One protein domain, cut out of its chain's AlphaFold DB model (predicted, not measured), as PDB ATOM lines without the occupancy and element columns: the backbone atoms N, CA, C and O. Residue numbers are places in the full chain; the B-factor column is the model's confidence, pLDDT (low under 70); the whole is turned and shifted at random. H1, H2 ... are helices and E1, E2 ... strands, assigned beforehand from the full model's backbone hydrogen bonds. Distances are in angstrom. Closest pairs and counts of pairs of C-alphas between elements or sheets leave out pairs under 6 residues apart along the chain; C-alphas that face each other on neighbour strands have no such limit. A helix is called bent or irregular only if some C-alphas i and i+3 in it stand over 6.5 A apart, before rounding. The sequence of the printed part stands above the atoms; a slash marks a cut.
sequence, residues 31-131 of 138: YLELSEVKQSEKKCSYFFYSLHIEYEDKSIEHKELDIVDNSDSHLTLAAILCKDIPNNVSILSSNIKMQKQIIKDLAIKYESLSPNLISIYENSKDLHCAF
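This is residues 31 to 131 of the 138 residues of the protein "DUF2779 domain-containing protein" of Arcobacter sp (UniProt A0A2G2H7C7). A long, narrow antiparallel sheet, E1, E2 and E3, forms a wall with one face bare; over its other face H1 lies along the strands, and the helical hairpin of H2 and H3 packs on H1, with H2 on the E1 side and H3 farther from the sheet. E4 and E5 make a small parallel pair near the first residues of E1, and the short H4 follows at the end. The printed part has 101 residues with four named helices and five named strands, in the order E1 E2 E3 H1 E4 H2 H3 E5 H4; the larger sheet runs E1, E2, E3. The class is mixed, helices and strands, and the whole is compact, with a radius of gyration of the C-alphas of 13.6 A, yet elongated, spanning 45 by 25 by 24 A.

E1, residues 31 to 38, begins at C-alpha 31 (-16.469, -0.179, -10.935) and is 23.2 A long. E2, residues 45 to 54, measures 29.0 A, and E3, residues 60 to 67, 22.9 A. H1, residues 73 to 84, is 16.2 A long and begins at C-alpha 73 (-14.215, 1.638, -31.759). E4, residues 90 to 93, measures 10.3 A. H2, residues 96 to 109, measures 19.8 A, and H3, residues 111 to 123, 18.8 A. H3 is irregular: C-alphas 112 and 115 are 7.5 A apart. E5, residues 124 to 126, measures 7.0 A. H4, residues 127 to 131, measures 7.8 A and ends at C-alpha 131 (-30.018, -3.961, -2.018).

E1, E2 and E3 form a meander, each strand the antiparallel neighbour of the one before. N 33 and O 50 are 2.9 A apart in the hairpin E1 and E2, and N 51 and O 63 2.8 A in the hairpin E2 and E3. H1 and H2 are on one face of this sheet, two layers. H1 runs along E2, at 2 degrees on the local plane and a height over the sheet of 9.3 A. H2 touches H1 about perpendicular, at 74 degrees, closest at the C-alphas of Ala 78 and Leu 106, 6.3 A. H2 and H3, a helical hairpin, touch at a shallow tilt of 19 degrees, opposite ways; their closest C-alphas, of Ala 107 and Ser 114, are 4.3 A apart. H3 touches H1 at a steep tilt of 60 degrees, the same way, with Cys 82 and Asn 116 closest, their C-alphas 5.9 A apart. E4, H2, H3 and E5 form a strand-helix-strand unit, two parallel neighbour strands with helices between, its crossover right-handed; N 125 and O 91 are 2.8 A apart. The closest C-alphas of E1 and E4, of Tyr 31 and Leu 92, are 4.8 A apart. H4 is not on the larger sheet; its closest C-alpha pair with E4 is Ser 93 and Leu 127, 5.6 A. In H1 and H2 every O i to N i+4 pair is within hydrogen-bond range; H3 has 7 of 9, and H4 0 of 1 but 2 of 2 O i to N i+3 pairs.

The two C-alphas farthest apart, of Glu 41 and Asp 57, are 47.0 A apart. The printed part has no cut and no long link; E1 to E2 is short and the other links are tight. The mean pLDDT of the printed part is 92.2, with residues 40 to 43 and 69 to 71 under 70.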
ATOM      1  N   TYR A  31     -15.148  -0.724 -10.625       97.19
ATOM      2  CA  TYR A  31     -16.469  -0.179 -10.935       97.19
ATOM      3  C   TYR A  31     -16.511   0.242 -12.404       97.19
ATOM      4  O   TYR A  31     -15.919   1.257 -12.772       97.19
ATOM      5  N   LEU A  32     -17.172  -0.562 -13.241       97.50
ATOM      6  CA  LEU A  32     -17.176  -0.398 -14.696       97.50
ATOM      7  C   LEU A  32     -18.482   0.227 -15.197       97.50
ATOM      8  O   LEU A  32     -19.568  -0.344 -15.021       97.50
ATOM      9  N   GLU A  33     -18.358   1.325 -15.938       96.56
ATOM     10  CA  GLU A  33     -19.447   1.999 -16.646       96.56
ATOM     11  C   GLU A  33     -19.092   2.174 -18.131       96.56
ATOM     12  O   GLU A  33     -18.020   2.655 -18.487       96.56
ATOM     13  N   LEU A  34     -19.985   1.727 -19.018       95.56
ATOM     14  CA  LEU A  34     -19.874   1.879 -20.463       95.56
ATOM     15  C   LEU A  34     -21.163   2.530 -20.936       95.56
ATOM     16  O   LEU A  34     -22.250   2.221 -20.445       95.56
ATOM     17  N   SER A  35     -21.049   3.401 -21.921       92.50
ATOM     18  CA  SER A  35     -22.195   3.873 -22.690       92.50
ATOM     19  C   SER A  35     -21.898   3.701 -24.164       92.50
ATOM     20  O   SER A  35     -20.795   3.997 -24.611       92.50
ATOM     21  N   GLU A  36     -22.883   3.226 -24.917       90.62
ATOM     22  CA  GLU A  36     -22.796   3.094 -26.366       90.62
ATOM     23  C   GLU A  36     -23.783   4.062 -27.016       90.62
ATOM     24  O   GLU A  36     -24.986   4.013 -26.752       90.62
ATOM     25  N   VAL A  37     -23.285   4.910 -27.912       88.25
ATOM     26  CA  VAL A  37     -24.121   5.720 -28.798       88.25
ATOM     27  C   VAL A  37     -24.000   5.155 -30.206       88.25
ATOM     28  O   VAL A  37     -22.961   5.270 -30.862       88.25
ATOM     29  N   LYS A  38     -25.082   4.532 -30.679       82.31
ATOM     30  CA  LYS A  38     -25.179   3.999 -32.042       82.31
ATOM     31  C   LYS A  38     -25.558   5.124 -32.994       82.31
ATOM     32  O   LYS A  38     -26.612   5.735 -32.828       82.31
ATOM     33  N   GLN A  39     -24.735   5.385 -34.005       75.44
ATOM     34  CA  GLN A  39     -25.119   6.304 -35.076       75.44
ATOM     35  C   GLN A  39     -26.010   5.549 -36.065       75.44
ATOM     36  O   GLN A  39     -25.582   4.579 -36.670       75.44
ATOM     37  N   SER A  40     -27.263   5.965 -36.240       69.69
ATOM     38  CA  SER A  40     -28.217   5.275 -37.125       69.69
ATOM     39  C   SER A  40     -27.810   5.293 -38.604       69.69
ATOM     40  O   SER A  40     -28.190   4.401 -39.358       69.69
ATOM     41  N   GLU A  41     -27.034   6.295 -39.020       67.94
ATOM     42  CA  GLU A  41     -26.635   6.509 -40.418       67.94
ATOM     43  C   GLU A  41     -25.266   5.905 -40.769       67.94
ATOM     44  O   GLU A  41     -24.942   5.733 -41.944       67.94
ATOM     45  N   LYS A  42     -24.454   5.552 -39.767       61.91
ATOM     46  CA  LYS A  42     -23.114   4.978 -39.950       61.91
ATOM     47  C   LYS A  42     -23.044   3.643 -39.219       61.91
ATOM     48  O   LYS A  42     -23.536   3.529 -38.109       61.91
ATOM     49  N   LYS A  43     -22.396   2.620 -39.783       67.38
ATOM     50  CA  LYS A  43     -22.144   1.340 -39.076       67.38
ATOM     51  C   LYS A  43     -21.050   1.485 -38.001       67.38
ATOM     52  O   LYS A  43     -20.132   0.675 -37.931       67.38
ATOM     53  N   CYS A  44     -21.124   2.548 -37.210       70.38
ATOM     54  CA  CYS A  44     -20.095   3.004 -36.293       70.38
ATOM     55  C   CYS A  44     -20.755   3.286 -34.940       70.38
ATOM     56  O   CYS A  44     -21.784   3.967 -34.879       70.38
ATOM     57  N   SER A  45     -20.156   2.781 -33.864       83.50
ATOM     58  CA  SER A  45     -20.571   3.085 -32.490       83.50
ATOM     59  C   SER A  45     -19.541   3.996 -31.839       83.50
ATOM     60  O   SER A  45     -18.343   3.820 -32.050       83.50
ATOM     61  N   TYR A  46     -20.015   4.940 -31.034       89.31
ATOM     62  CA  TYR A  46     -19.201   5.695 -30.089       89.31
ATOM     63  C   TYR A  46     -19.334   5.061 -28.707       89.31
ATOM     64  O   TYR A  46     -20.454   4.735 -28.303       89.31
ATOM     65  N   PHE A  47     -18.223   4.914 -27.986       93.12
ATOM     66  CA  PHE A  47     -18.251   4.427 -26.610       93.12
ATOM     67  C   PHE A  47     -17.697   5.464 -25.641       93.12
ATOM     68  O   PHE A  47     -16.638   6.036 -25.881       93.12
ATOM     69  N   PHE A  48     -18.398   5.647 -24.526       94.75
ATOM     70  CA  PHE A  48     -17.848   6.255 -23.321       94.75
ATOM     71  C   PHE A  48     -17.428   5.131 -22.379       94.75
ATOM     72  O   PHE A  48     -18.244   4.258 -22.073       94.75
ATOM     73  N   TYR A  49     -16.172   5.139 -21.946       96.19
ATOM     74  CA  TYR A  49     -15.612   4.183 -20.998       96.19
ATOM     75  C   TYR A  49     -15.241   4.916 -19.709       96.19
ATOM     76  O   TYR A  49     -14.502   5.894 -19.762       96.19
ATOM     77  N   SER A  50     -15.707   4.416 -18.564       97.38
ATOM     78  CA  SER A  50     -15.255   4.846 -17.241       97.38
ATOM     79  C   SER A  50     -14.989   3.633 -16.354       97.38
ATOM     80  O   SER A  50     -15.771   2.676 -16.307       97.38
ATOM     81  N   LEU A  51     -13.863   3.679 -15.648       98.06
ATOM     82  CA  LEU A  51     -13.440   2.664 -14.702       98.06
ATOM     83  C   LEU A  51     -12.898   3.333 -13.443       98.06
ATOM     84  O   LEU A  51     -11.914   4.069 -13.498       98.06
ATOM     85  N   HIS A  52     -13.506   3.020 -12.303       98.00
ATOM     86  CA  HIS A  52     -12.927   3.331 -10.999       98.00
ATOM     87  C   HIS A  52     -12.346   2.061 -10.385       98.00
ATOM     88  O   HIS A  52     -12.980   1.006 -10.428       98.00
ATOM     89  N   ILE A  53     -11.159   2.161  -9.800       98.25
ATOM     90  CA  ILE A  53     -10.480   1.062  -9.120       98.25
ATOM     91  C   ILE A  53     -10.298   1.476  -7.669       98.25
ATOM     92  O   ILE A  53      -9.587   2.436  -7.382       98.25
ATOM     93  N   GLU A  54     -10.962   0.770  -6.763       97.62
ATOM     94  CA  GLU A  54     -10.794   0.947  -5.324       97.62
ATOM     95  C   GLU A  54      -9.852  -0.133  -4.802       97.62
ATOM     96  O   GLU A  54     -10.088  -1.329  -4.996       97.62
ATOM     97  N   TYR A  55      -8.780   0.293  -4.145       97.06
ATOM     98  CA  TYR A  55      -7.791  -0.589  -3.541       97.06
ATOM     99  C   TYR A  55      -8.093  -0.818  -2.055       97.06
ATOM    100  O   TYR A  55      -8.853  -0.082  -1.426       97.06
ATOM    101  N   GLU A  56      -7.477  -1.845  -1.470       95.06
ATOM    102  CA  GLU A  56      -7.702  -2.226  -0.066       95.06
ATOM    103  C   GLU A  56      -7.319  -1.112   0.929       95.06
ATOM    104  O   GLU A  56      -7.934  -0.965   1.987       95.06
ATOM    105  N   ASP A  57      -6.345  -0.273   0.569       94.75
ATOM    106  CA  ASP A  57      -5.924   0.898   1.343       94.75
ATOM    107  C   ASP A  57      -6.848   2.121   1.174       94.75
ATOM    108  O   ASP A  57      -6.580   3.181   1.743       94.75
ATOM    109  N   LYS A  58      -7.964   1.957   0.445       91.12
ATOM    110  CA  LYS A  58      -8.956   2.981   0.082       91.12
ATOM    111  C   LYS A  58      -8.452   4.029  -0.905       91.12
ATOM    112  O   LYS A  58      -9.142   5.028  -1.121       91.12
ATOM    113  N   SER A  59      -7.275   3.842  -1.497       96.81
ATOM    114  CA  SER A  59      -6.894   4.645  -2.652       96.81
ATOM    115  C   SER A  59      -7.831   4.338  -3.823       96.81
ATOM    116  O   SER A  59      -8.356   3.228  -3.957       96.81
ATOM    117  N   ILE A  60      -8.089   5.361  -4.635       96.75
ATOM    118  CA  ILE A  60      -8.980   5.276  -5.789       96.75
ATOM    119  C   ILE A  60      -8.211   5.751  -7.015       96.75
ATOM    120  O   ILE A  60      -7.653   6.849  -7.021       96.75
ATOM    121  N   GLU A  61      -8.216   4.930  -8.054       98.12
ATOM    122  CA  GLU A  61      -7.760   5.289  -9.394       98.12
ATOM    123  C   GLU A  61      -8.976   5.433 -10.310       98.12
ATOM    124  O   GLU A  61      -9.921   4.649 -10.229       98.12
ATOM    125  N   HIS A  62      -8.958   6.437 -11.184       97.81
ATOM    126  CA  HIS A  62     -10.003   6.657 -12.177       97.81
ATOM    127  C   HIS A  62      -9.399   6.696 -13.579       97.81
ATOM    128  O   HIS A  62      -8.393   7.370 -13.810       97.81
ATOM    129  N   LYS A  63     -10.042   5.991 -14.509       97.81
ATOM    130  CA  LYS A  63      -9.733   5.995 -15.938       97.81
ATOM    131  C   LYS A  63     -11.003   6.313 -16.712       97.81
ATOM    132  O   LYS A  63     -12.027   5.670 -16.495       97.81
ATOM    133  N   GLU A  64     -10.920   7.247 -17.649       96.50
ATOM    134  CA  GLU A  64     -12.016   7.576 -18.559       96.50
ATOM    135  C   GLU A  64     -11.500   7.808 -19.976       96.50
ATOM    136  O   GLU A  64     -10.401   8.337 -20.162       96.50
ATOM    137  N   LEU A  65     -12.275   7.372 -20.971       94.69
ATOM    138  CA  LEU A  65     -11.933   7.500 -22.385       94.69
ATOM    139  C   LEU A  65     -13.184   7.654 -23.257       94.69
ATOM    140  O   LEU A  65     -14.139   6.879 -23.158       94.69
ATOM    141  N   ASP A  66     -13.090   8.595 -24.191       93.12
ATOM    142  CA  ASP A  66     -14.018   8.787 -25.300       93.12
ATOM    143  C   ASP A  66     -13.502   8.041 -26.539       93.12
ATOM    144  O   ASP A  66     -12.455   8.375 -27.100       93.12
ATOM    145  N   ILE A  67     -14.229   7.022 -26.999       91.81
ATOM    146  CA  ILE A  67     -13.816   6.162 -28.115       91.81
ATOM    147  C   ILE A  67     -14.638   6.520 -29.361       91.81
ATOM    148  O   ILE A  67     -15.699   5.947 -29.615       91.81
ATOM    149  N   VAL A  68     -14.129   7.481 -30.146       82.81
ATOM    150  CA  VAL A  68     -14.767   8.044 -31.364       82.81
ATOM    151  C   VAL A  68     -14.321   7.366 -32.667       82.81
ATOM    152  O   VAL A  68     -14.592   7.868 -33.753       82.81
ATOM    153  N   ASP A  69     -13.637   6.225 -32.606       69.44
ATOM    154  CA  ASP A  69     -13.048   5.656 -33.819       69.44
ATOM    155  C   ASP A  69     -14.103   5.038 -34.758       69.44
ATOM    156  O   ASP A  69     -14.812   4.095 -34.404       69.44
ATOM    157  N   ASN A  70     -14.222   5.586 -35.969       64.12
ATOM    158  CA  ASN A  70     -15.328   5.292 -36.877       64.12
ATOM    159  C   ASN A  70     -15.339   3.817 -37.325       64.12
ATOM    160  O   ASN A  70     -16.413   3.241 -37.460       64.12
ATOM    161  N   SER A  71     -14.189   3.171 -37.534       68.50
ATOM    162  CA  SER A  71     -14.138   1.747 -37.922       68.50
ATOM    163  C   SER A  71     -13.802   0.806 -36.770       68.50
ATOM    164  O   SER A  71     -14.315  -0.314 -36.734       68.50
ATOM    165  N   ASP A  72     -12.990   1.262 -35.815       85.00
ATOM    166  CA  ASP A  72     -12.307   0.372 -34.872       85.00
ATOM    167  C   ASP A  72     -12.741   0.544 -33.413       85.00
ATOM    168  O   ASP A  72     -12.202  -0.125 -32.534       85.00
ATOM    169  N   SER A  73     -13.773   1.350 -33.134       90.56
ATOM    170  CA  SER A  73     -14.215   1.638 -31.759       90.56
ATOM    171  C   SER A  73     -14.470   0.397 -30.902       90.56
ATOM    172  O   SER A  73     -14.096   0.365 -29.733       90.56
ATOM    173  N   HIS A  74     -15.050  -0.656 -31.481       92.50
ATOM    174  CA  HIS A  74     -15.295  -1.915 -30.775       92.50
ATOM    175  C   HIS A  74     -13.996  -2.656 -30.433       92.50
ATOM    176  O   HIS A  74     -13.876  -3.203 -29.340       92.50
ATOM    177  N   LEU A  75     -13.026  -2.682 -31.353       94.56
ATOM    178  CA  LEU A  75     -11.740  -3.337 -31.114       94.56
ATOM    179  C   LEU A  75     -10.942  -2.548 -30.074       94.56
ATOM    180  O   LEU A  75     -10.392  -3.140 -29.150       94.56
ATOM    181  N   THR A  76     -10.946  -1.220 -30.186       95.00
ATOM    182  CA  THR A  76     -10.330  -0.311 -29.217       95.00
ATOM    183  C   THR A  76     -10.922  -0.508 -27.825       95.00
ATOM    184  O   THR A  76     -10.169  -0.700 -26.871       95.00
ATOM    185  N   LEU A  77     -12.254  -0.562 -27.698       96.25
ATOM    186  CA  LEU A  77     -12.908  -0.849 -26.421       96.25
ATOM    187  C   LEU A  77     -12.510  -2.227 -25.874       96.25
ATOM    188  O   LEU A  77     -12.153  -2.338 -24.702       96.25
ATOM    189  N   ALA A  78     -12.525  -3.272 -26.707       97.12
ATOM    190  CA  ALA A  78     -12.131  -4.619 -26.294       97.12
ATOM    191  C   ALA A  78     -10.679  -4.668 -25.790       97.12
ATOM    192  O   ALA A  78     -10.399  -5.291 -24.763       97.12
ATOM    193  N   ALA A  79      -9.766  -3.984 -26.480       97.12
ATOM    194  CA  ALA A  79      -8.361  -3.900 -26.103       97.12
ATOM    195  C   ALA A  79      -8.163  -3.139 -24.783       97.12
ATOM    196  O   ALA A  79      -7.415  -3.607 -23.926       97.12
ATOM    197  N   ILE A  80      -8.856  -2.010 -24.593       97.06
ATOM    198  CA  ILE A  80      -8.818  -1.231 -23.344       97.06
ATOM    199  C   ILE A  80      -9.334  -2.073 -22.175       97.06
ATOM    200  O   ILE A  80      -8.645  -2.189 -21.167       97.06
ATOM    201  N   LEU A  81     -10.482  -2.741 -22.331       98.12
ATOM    202  CA  LEU A  81     -11.037  -3.630 -21.304       98.12
ATOM    203  C   LEU A  81     -10.033  -4.714 -20.887       98.12
ATOM    204  O   LEU A  81      -9.786  -4.893 -19.699       98.12
ATOM    205  N   CYS A  82      -9.421  -5.400 -21.857       98.19
ATOM    206  CA  CYS A  82      -8.450  -6.462 -21.581       98.19
ATOM    207  C   CYS A  82      -7.136  -5.949 -20.981       98.19
ATOM    208  O   CYS A  82      -6.451  -6.702 -20.291       98.19
ATOM    209  N   LYS A  83      -6.758  -4.704 -21.283       98.00
ATOM    210  CA  LYS A  83      -5.554  -4.059 -20.757       98.00
ATOM    211  C   LYS A  83      -5.752  -3.596 -19.316       98.00
ATOM    212  O   LYS A  83      -4.860  -3.784 -18.495       98.00
ATOM    213  N   ASP A  84      -6.882  -2.955 -19.034       98.19
ATOM    214  CA  ASP A  84      -7.108  -2.258 -17.769       98.19
ATOM    215  C   ASP A  84      -7.731  -3.140 -16.684       98.19
ATOM    216  O   ASP A  84      -7.598  -2.806 -15.508       98.19
ATOM    217  N   ILE A  85      -8.385  -4.250 -17.047       98.00
ATOM    218  CA  ILE A  85      -9.058  -5.147 -16.100       98.00
ATOM    219  C   ILE A  85      -8.374  -6.523 -16.122       98.00
ATOM    220  O   ILE A  85      -8.522  -7.268 -17.095       98.00
ATOM    221  N   PRO A  86      -7.634  -6.894 -15.060       96.69
ATOM    222  CA  PRO A  86      -7.034  -8.215 -14.947       96.69
ATOM    223  C   PRO A  86      -8.084  -9.324 -14.857       96.69
ATOM    224  O   PRO A  86      -9.210  -9.125 -14.400       96.69
ATOM    225  N   ASN A  87      -7.680 -10.541 -15.208       93.31
ATOM    226  CA  ASN A  87      -8.507 -11.718 -14.969       93.31
ATOM    227  C   ASN A  87      -8.645 -11.964 -13.450       93.31
ATOM    228  O   ASN A  87      -7.676 -11.814 -12.707       93.31
ATOM    229  N   ASN A  88      -9.824 -12.415 -13.008       90.56
ATOM    230  CA  ASN A  88     -10.124 -12.808 -11.615       90.56
ATOM    231  C   ASN A  88     -10.201 -11.668 -10.578       90.56
ATOM    232  O   ASN A  88      -9.907 -11.881  -9.401       90.56
ATOM    233  N   VAL A  89     -10.625 -10.474 -10.986       96.12
ATOM    234  CA  VAL A  89     -10.916  -9.348 -10.076       96.12
ATOM    235  C   VAL A  89     -12.417  -9.192  -9.851       96.12
ATOM    236  O   VAL A  89     -13.219  -9.660 -10.653       96.12
ATOM    237  N   SER A  90     -12.826  -8.521  -8.773       96.88
ATOM    238  CA  SER A  90     -14.244  -8.218  -8.555       96.88
ATOM    239  C   SER A  90     -14.660  -6.987  -9.354       96.88
ATOM    240  O   SER A  90     -14.131  -5.903  -9.123       96.88
ATOM    241  N   ILE A  91     -15.631  -7.143 -10.258       97.81
ATOM    242  CA  ILE A  91     -16.157  -6.036 -11.066       97.81
ATOM    243  C   ILE A  91     -17.589  -5.738 -10.621       97.81
ATOM    244  O   ILE A  91     -18.418  -6.645 -10.533       97.81
ATOM    245  N   LEU A  92     -17.895  -4.477 -10.342       96.06
ATOM    246  CA  LEU A  92     -19.225  -4.003  -9.976       96.06
ATOM    247  C   LEU A  92     -19.767  -3.040 -11.028       96.06
ATOM    248  O   LEU A  92     -19.045  -2.210 -11.574       96.06
ATOM    249  N   SER A  93     -21.068  -3.126 -11.289       94.31
ATOM    250  CA  SER A  93     -21.773  -2.135 -12.102       94.31
ATOM    251  C   SER A  93     -23.244  -2.035 -11.702       94.31
ATOM    252  O   SER A  93     -23.847  -3.025 -11.282       94.31
ATOM    253  N   SER A  94     -23.825  -0.844 -11.843       84.56
ATOM    254  CA  SER A  94     -25.245  -0.559 -11.594       84.56
ATOM    255  C   SER A  94     -26.141  -0.968 -12.776       84.56
ATOM    256  O   SER A  94     -27.246  -1.460 -12.586       84.56
ATOM    257  N   ASN A  95     -25.662  -0.867 -14.020       87.50
ATOM    258  CA  ASN A  95     -26.414  -1.286 -15.212       87.50
ATOM    259  C   ASN A  95     -25.829  -2.557 -15.840       87.50
ATOM    260  O   ASN A  95     -25.518  -2.614 -17.033       87.50
ATOM    261  N   ILE A  96     -25.654  -3.604 -15.030       92.06
ATOM    262  CA  ILE A  96     -24.795  -4.718 -15.436       92.06
ATOM    263  C   ILE A  96     -25.290  -5.483 -16.669       92.06
ATOM    264  O   ILE A  96     -24.487  -6.044 -17.408       92.06
ATOM    265  N   LYS A  97     -26.602  -5.492 -16.931       92.25
ATOM    266  CA  LYS A  97     -27.175  -6.181 -18.096       92.25
ATOM    267  C   LYS A  97     -26.650  -5.602 -19.406       92.25
ATOM    268  O   LYS A  97     -26.245  -6.363 -20.279       92.25
ATOM    269  N   MET A  98     -26.643  -4.274 -19.529       92.62
ATOM    270  CA  MET A  98     -26.136  -3.591 -20.718       92.62
ATOM    271  C   MET A  98     -24.629  -3.816 -20.869       92.62
ATOM    272  O   MET A  98     -24.170  -4.211 -21.936       92.62
ATOM    273  N   GLN A  99     -23.884  -3.666 -19.771       94.75
ATOM    274  CA  GLN A  99     -22.433  -3.867 -19.728       94.75
ATOM    275  C   GLN A  99     -22.034  -5.267 -20.189       94.75
ATOM    276  O   GLN A  99     -21.214  -5.431 -21.090       94.75
ATOM    277  N   LYS A 100     -22.671  -6.289 -19.604       96.06
ATOM    278  CA  LYS A 100     -22.452  -7.691 -19.954       96.06
ATOM    279  C   LYS A 100     -22.821  -7.979 -21.402       96.06
ATOM    280  O   LYS A 100     -22.116  -8.749 -22.043       96.06
ATOM    281  N   GLN A 101     -23.884  -7.369 -21.926       96.00
ATOM    282  CA  GLN A 101     -24.253  -7.539 -23.329       96.00
ATOM    283  C   GLN A 101     -23.160  -6.999 -24.262       96.00
ATOM    284  O   GLN A 101     -22.716  -7.733 -25.139       96.00
ATOM    285  N   ILE A 102     -22.656  -5.785 -24.014       95.75
ATOM    286  CA  ILE A 102     -21.550  -5.201 -24.792       95.75
ATOM    287  C   ILE A 102     -20.312  -6.107 -24.725       95.75
ATOM    288  O   ILE A 102     -19.775  -6.493 -25.758       95.75
ATOM    289  N   ILE A 103     -19.882  -6.507 -23.524       97.56
ATOM    290  CA  ILE A 103     -18.687  -7.352 -23.340       97.56
ATOM    291  C   ILE A 103     -18.846  -8.707 -24.043       97.56
ATOM    292  O   ILE A 103     -17.911  -9.184 -24.684       97.56
ATOM    293  N   LYS A 104     -20.035  -9.317 -23.964       97.94
ATOM    294  CA  LYS A 104     -20.343 -10.576 -24.649       97.94
ATOM    295  C   LYS A 104     -20.244 -10.430 -26.167       97.94
ATOM    296  O   LYS A 104     -19.643 -11.285 -26.815       97.94
ATOM    297  N   ASP A 105     -20.797  -9.358 -26.726       96.12
ATOM    298  CA  ASP A 105     -20.743  -9.101 -28.167       96.12
ATOM    299  C   ASP A 105     -19.295  -8.883 -28.637       96.12
ATOM    300  O   ASP A 105     -18.896  -9.403 -29.682       96.12
ATOM    301  N   LEU A 106     -18.468  -8.206 -27.831       96.94
ATOM    302  CA  LEU A 106     -17.028  -8.083 -28.078       96.94
ATOM    303  C   LEU A 106     -16.314  -9.443 -28.014       96.94
ATOM    304  O   LEU A 106     -15.500  -9.739 -28.886       96.94
ATOM    305  N   ALA A 107     -16.634 -10.286 -27.028       98.06
ATOM    306  CA  ALA A 107     -16.016 -11.604 -26.858       98.06
ATOM    307  C   ALA A 107     -16.330 -12.563 -28.016       98.06
ATOM    308  O   ALA A 107     -15.483 -13.374 -28.386       98.06
ATOM    309  N   ILE A 108     -17.534 -12.465 -28.590       97.62
ATOM    310  CA  ILE A 108     -17.936 -13.218 -29.787       97.62
ATOM    311  C   ILE A 108     -17.200 -12.694 -31.024       97.62
ATOM    312  O   ILE A 108     -16.799 -13.473 -31.885       97.62
ATOM    313  N   LYS A 109     -17.031 -11.371 -31.128       95.94
ATOM    314  CA  LYS A 109     -16.436 -10.722 -32.302       95.94
ATOM    315  C   LYS A 109     -14.910 -10.862 -32.369       95.94
ATOM    316  O   LYS A 109     -14.367 -10.934 -33.469       95.94
ATOM    317  N   TYR A 110     -14.226 -10.875 -31.226       97.00
ATOM    318  CA  TYR A 110     -12.762 -10.832 -31.140       97.00
ATOM    319  C   TYR A 110     -12.210 -12.069 -30.425       97.00
ATOM    320  O   TYR A 110     -11.912 -12.035 -29.232       97.00
ATOM    321  N   GLU A 111     -12.042 -13.161 -31.175       96.75
ATOM    322  CA  GLU A 111     -11.618 -14.471 -30.656       96.75
ATOM    323  C   GLU A 111     -10.336 -14.405 -29.808       96.75
ATOM    324  O   GLU A 111     -10.280 -14.982 -28.723       96.75
ATOM    325  N   SER A 112      -9.333 -13.631 -30.236       97.62
ATOM    326  CA  SER A 112      -8.055 -13.488 -29.521       97.62
ATOM    327  C   SER A 112      -8.161 -12.771 -28.170       97.62
ATOM    328  O   SER A 112      -7.302 -12.967 -27.313       97.62
ATOM    329  N   LEU A 113      -9.201 -11.958 -27.963       98.06
ATOM    330  CA  LEU A 113      -9.474 -11.251 -26.704       98.06
ATOM    331  C   LEU A 113     -10.547 -11.958 -25.861       98.06
ATOM    332  O   LEU A 113     -10.740 -11.629 -24.689       98.06
ATOM    333  N   SER A 114     -11.236 -12.939 -26.450       97.88
ATOM    334  CA  SER A 114     -12.387 -13.625 -25.866       97.88
ATOM    335  C   SER A 114     -12.129 -14.191 -24.464       97.88
ATOM    336  O   SER A 114     -12.955 -13.934 -23.588       97.88
ATOM    337  N   PRO A 115     -10.992 -14.860 -24.165       97.94
ATOM    338  CA  PRO A 115     -10.750 -15.399 -22.824       97.94
ATOM    339  C   PRO A 115     -10.794 -14.337 -21.715       97.94
ATOM    340  O   PRO A 115     -11.422 -14.549 -20.676       97.94
ATOM    341  N   ASN A 116     -10.186 -13.170 -21.950       98.31
ATOM    342  CA  ASN A 116     -10.183 -12.074 -20.980       98.31
ATOM    343  C   ASN A 116     -11.565 -11.418 -20.893       98.31
ATOM    344  O   ASN A 116     -12.070 -11.185 -19.799       98.31
ATOM    345  N   LEU A 117     -12.222 -11.181 -22.033       98.50
ATOM    346  CA  LEU A 117     -13.567 -10.598 -22.060       98.50
ATOM    347  C   LEU A 117     -14.600 -11.494 -21.358       98.50
ATOM    348  O   LEU A 117     -15.456 -10.988 -20.634       98.50
ATOM    349  N   ILE A 118     -14.494 -12.818 -21.501       98.12
ATOM    350  CA  ILE A 118     -15.315 -13.783 -20.757       98.12
ATOM    351  C   ILE A 118     -15.005 -13.699 -19.260       98.12
ATOM    352  O   ILE A 118     -15.934 -13.676 -18.456       98.12
ATOM    353  N   SER A 119     -13.732 -13.584 -18.867       98.06
ATOM    354  CA  SER A 119     -13.367 -13.390 -17.456       98.06
ATOM    355  C   SER A 119     -14.017 -12.129 -16.872       98.06
ATOM    356  O   SER A 119     -14.613 -12.184 -15.798       98.06
ATOM    357  N   ILE A 120     -13.975 -11.009 -17.600       98.12
ATOM    358  CA  ILE A 120     -14.621  -9.748 -17.202       98.12
ATOM    359  C   ILE A 120     -16.141  -9.940 -17.099       98.12
ATOM    360  O   ILE A 120     -16.752  -9.543 -16.104       98.12
ATOM    361  N   TYR A 121     -16.764 -10.584 -18.090       97.62
ATOM    362  CA  TYR A 121     -18.201 -10.864 -18.108       97.62
ATOM    363  C   TYR A 121     -18.652 -11.701 -16.899       97.62
ATOM    364  O   TYR A 121     -19.635 -11.349 -16.237       97.62
ATOM    365  N   GLU A 122     -17.946 -12.791 -16.594       96.75
ATOM    366  CA  GLU A 122     -18.293 -13.714 -15.506       96.75
ATOM    367  C   GLU A 122     -18.063 -13.083 -14.130       96.75
ATOM    368  O   GLU A 122     -18.918 -13.175 -13.249       96.75
ATOM    369  N   ASN A 123     -16.959 -12.350 -13.963       96.50
ATOM    370  CA  ASN A 123     -16.609 -11.718 -12.690       96.50
ATOM    371  C   ASN A 123     -17.403 -10.438 -12.380       96.50
ATOM    372  O   ASN A 123     -17.329  -9.910 -11.267       96.50
ATOM    373  N   SER A 124     -18.180  -9.943 -13.342       95.81
ATOM    374  CA  SER A 124     -19.022  -8.768 -13.159       95.81
ATOM    375  C   SER A 124     -20.304  -9.068 -12.378       95.81
ATOM    376  O   SER A 124     -21.106  -9.926 -12.765       95.81
ATOM    377  N   LYS A 125     -20.533  -8.312 -11.301       94.44
ATOM    378  CA  LYS A 125     -21.648  -8.466 -10.360       94.44
ATOM    379  C   LYS A 125     -22.521  -7.202 -10.326       94.44
ATOM    380  O   LYS A 125     -22.037  -6.082 -10.488       94.44
ATOM    381  N   ASP A 126     -23.826  -7.395 -10.135       93.25
ATOM    382  CA  ASP A 126     -24.817  -6.313 -10.093       93.25
ATOM    383  C   ASP A 126     -24.802  -5.611  -8.731       93.25
ATOM    384  O   ASP A 126     -25.170  -6.209  -7.720       93.25
ATOM    385  N   LEU A 127     -24.446  -4.327  -8.690       89.69
ATOM    386  CA  LEU A 127     -24.455  -3.560  -7.444       89.69
ATOM    387  C   LEU A 127     -25.847  -3.532  -6.783       89.69
ATOM    388  O   LEU A 127     -25.949  -3.559  -5.556       89.69
ATOM    389  N   HIS A 128     -26.930  -3.543  -7.564       86.88
ATOM    390  CA  HIS A 128     -28.287  -3.544  -7.017       86.88
ATOM    391  C   HIS A 128     -28.649  -4.856  -6.315       86.88
ATOM    392  O   HIS A 128     -29.552  -4.856  -5.474       86.88
ATOM    393  N   CYS A 129     -27.942  -5.962  -6.581       86.25
ATOM    394  CA  CYS A 129     -28.153  -7.214  -5.852       86.25
ATOM    395  C   CYS A 129     -27.847  -7.080  -4.356       86.25
ATOM    396  O   CYS A 129     -28.488  -7.770  -3.567       86.25
ATOM    397  N   ALA A 130     -26.963  -6.161  -3.952       82.31
ATOM    398  CA  ALA A 130     -26.710  -5.876  -2.540       82.31
ATOM    399  C   ALA A 130     -27.948  -5.318  -1.811       82.31
ATOM    400  O   ALA A 130     -28.063  -5.444  -0.593       82.31
ATOM    401  N   PHE A 131     -28.876  -4.707  -2.555       79.50
ATOM    402  CA  PHE A 131     -30.018  -3.961  -2.018       79.50
ATOM    403  C   PHE A 131     -31.373  -4.577  -2.367       79.50
ATOM    404  O   PHE A 131     -32.410  -4.038  -1.983       79.50
TER     405      PHE A 131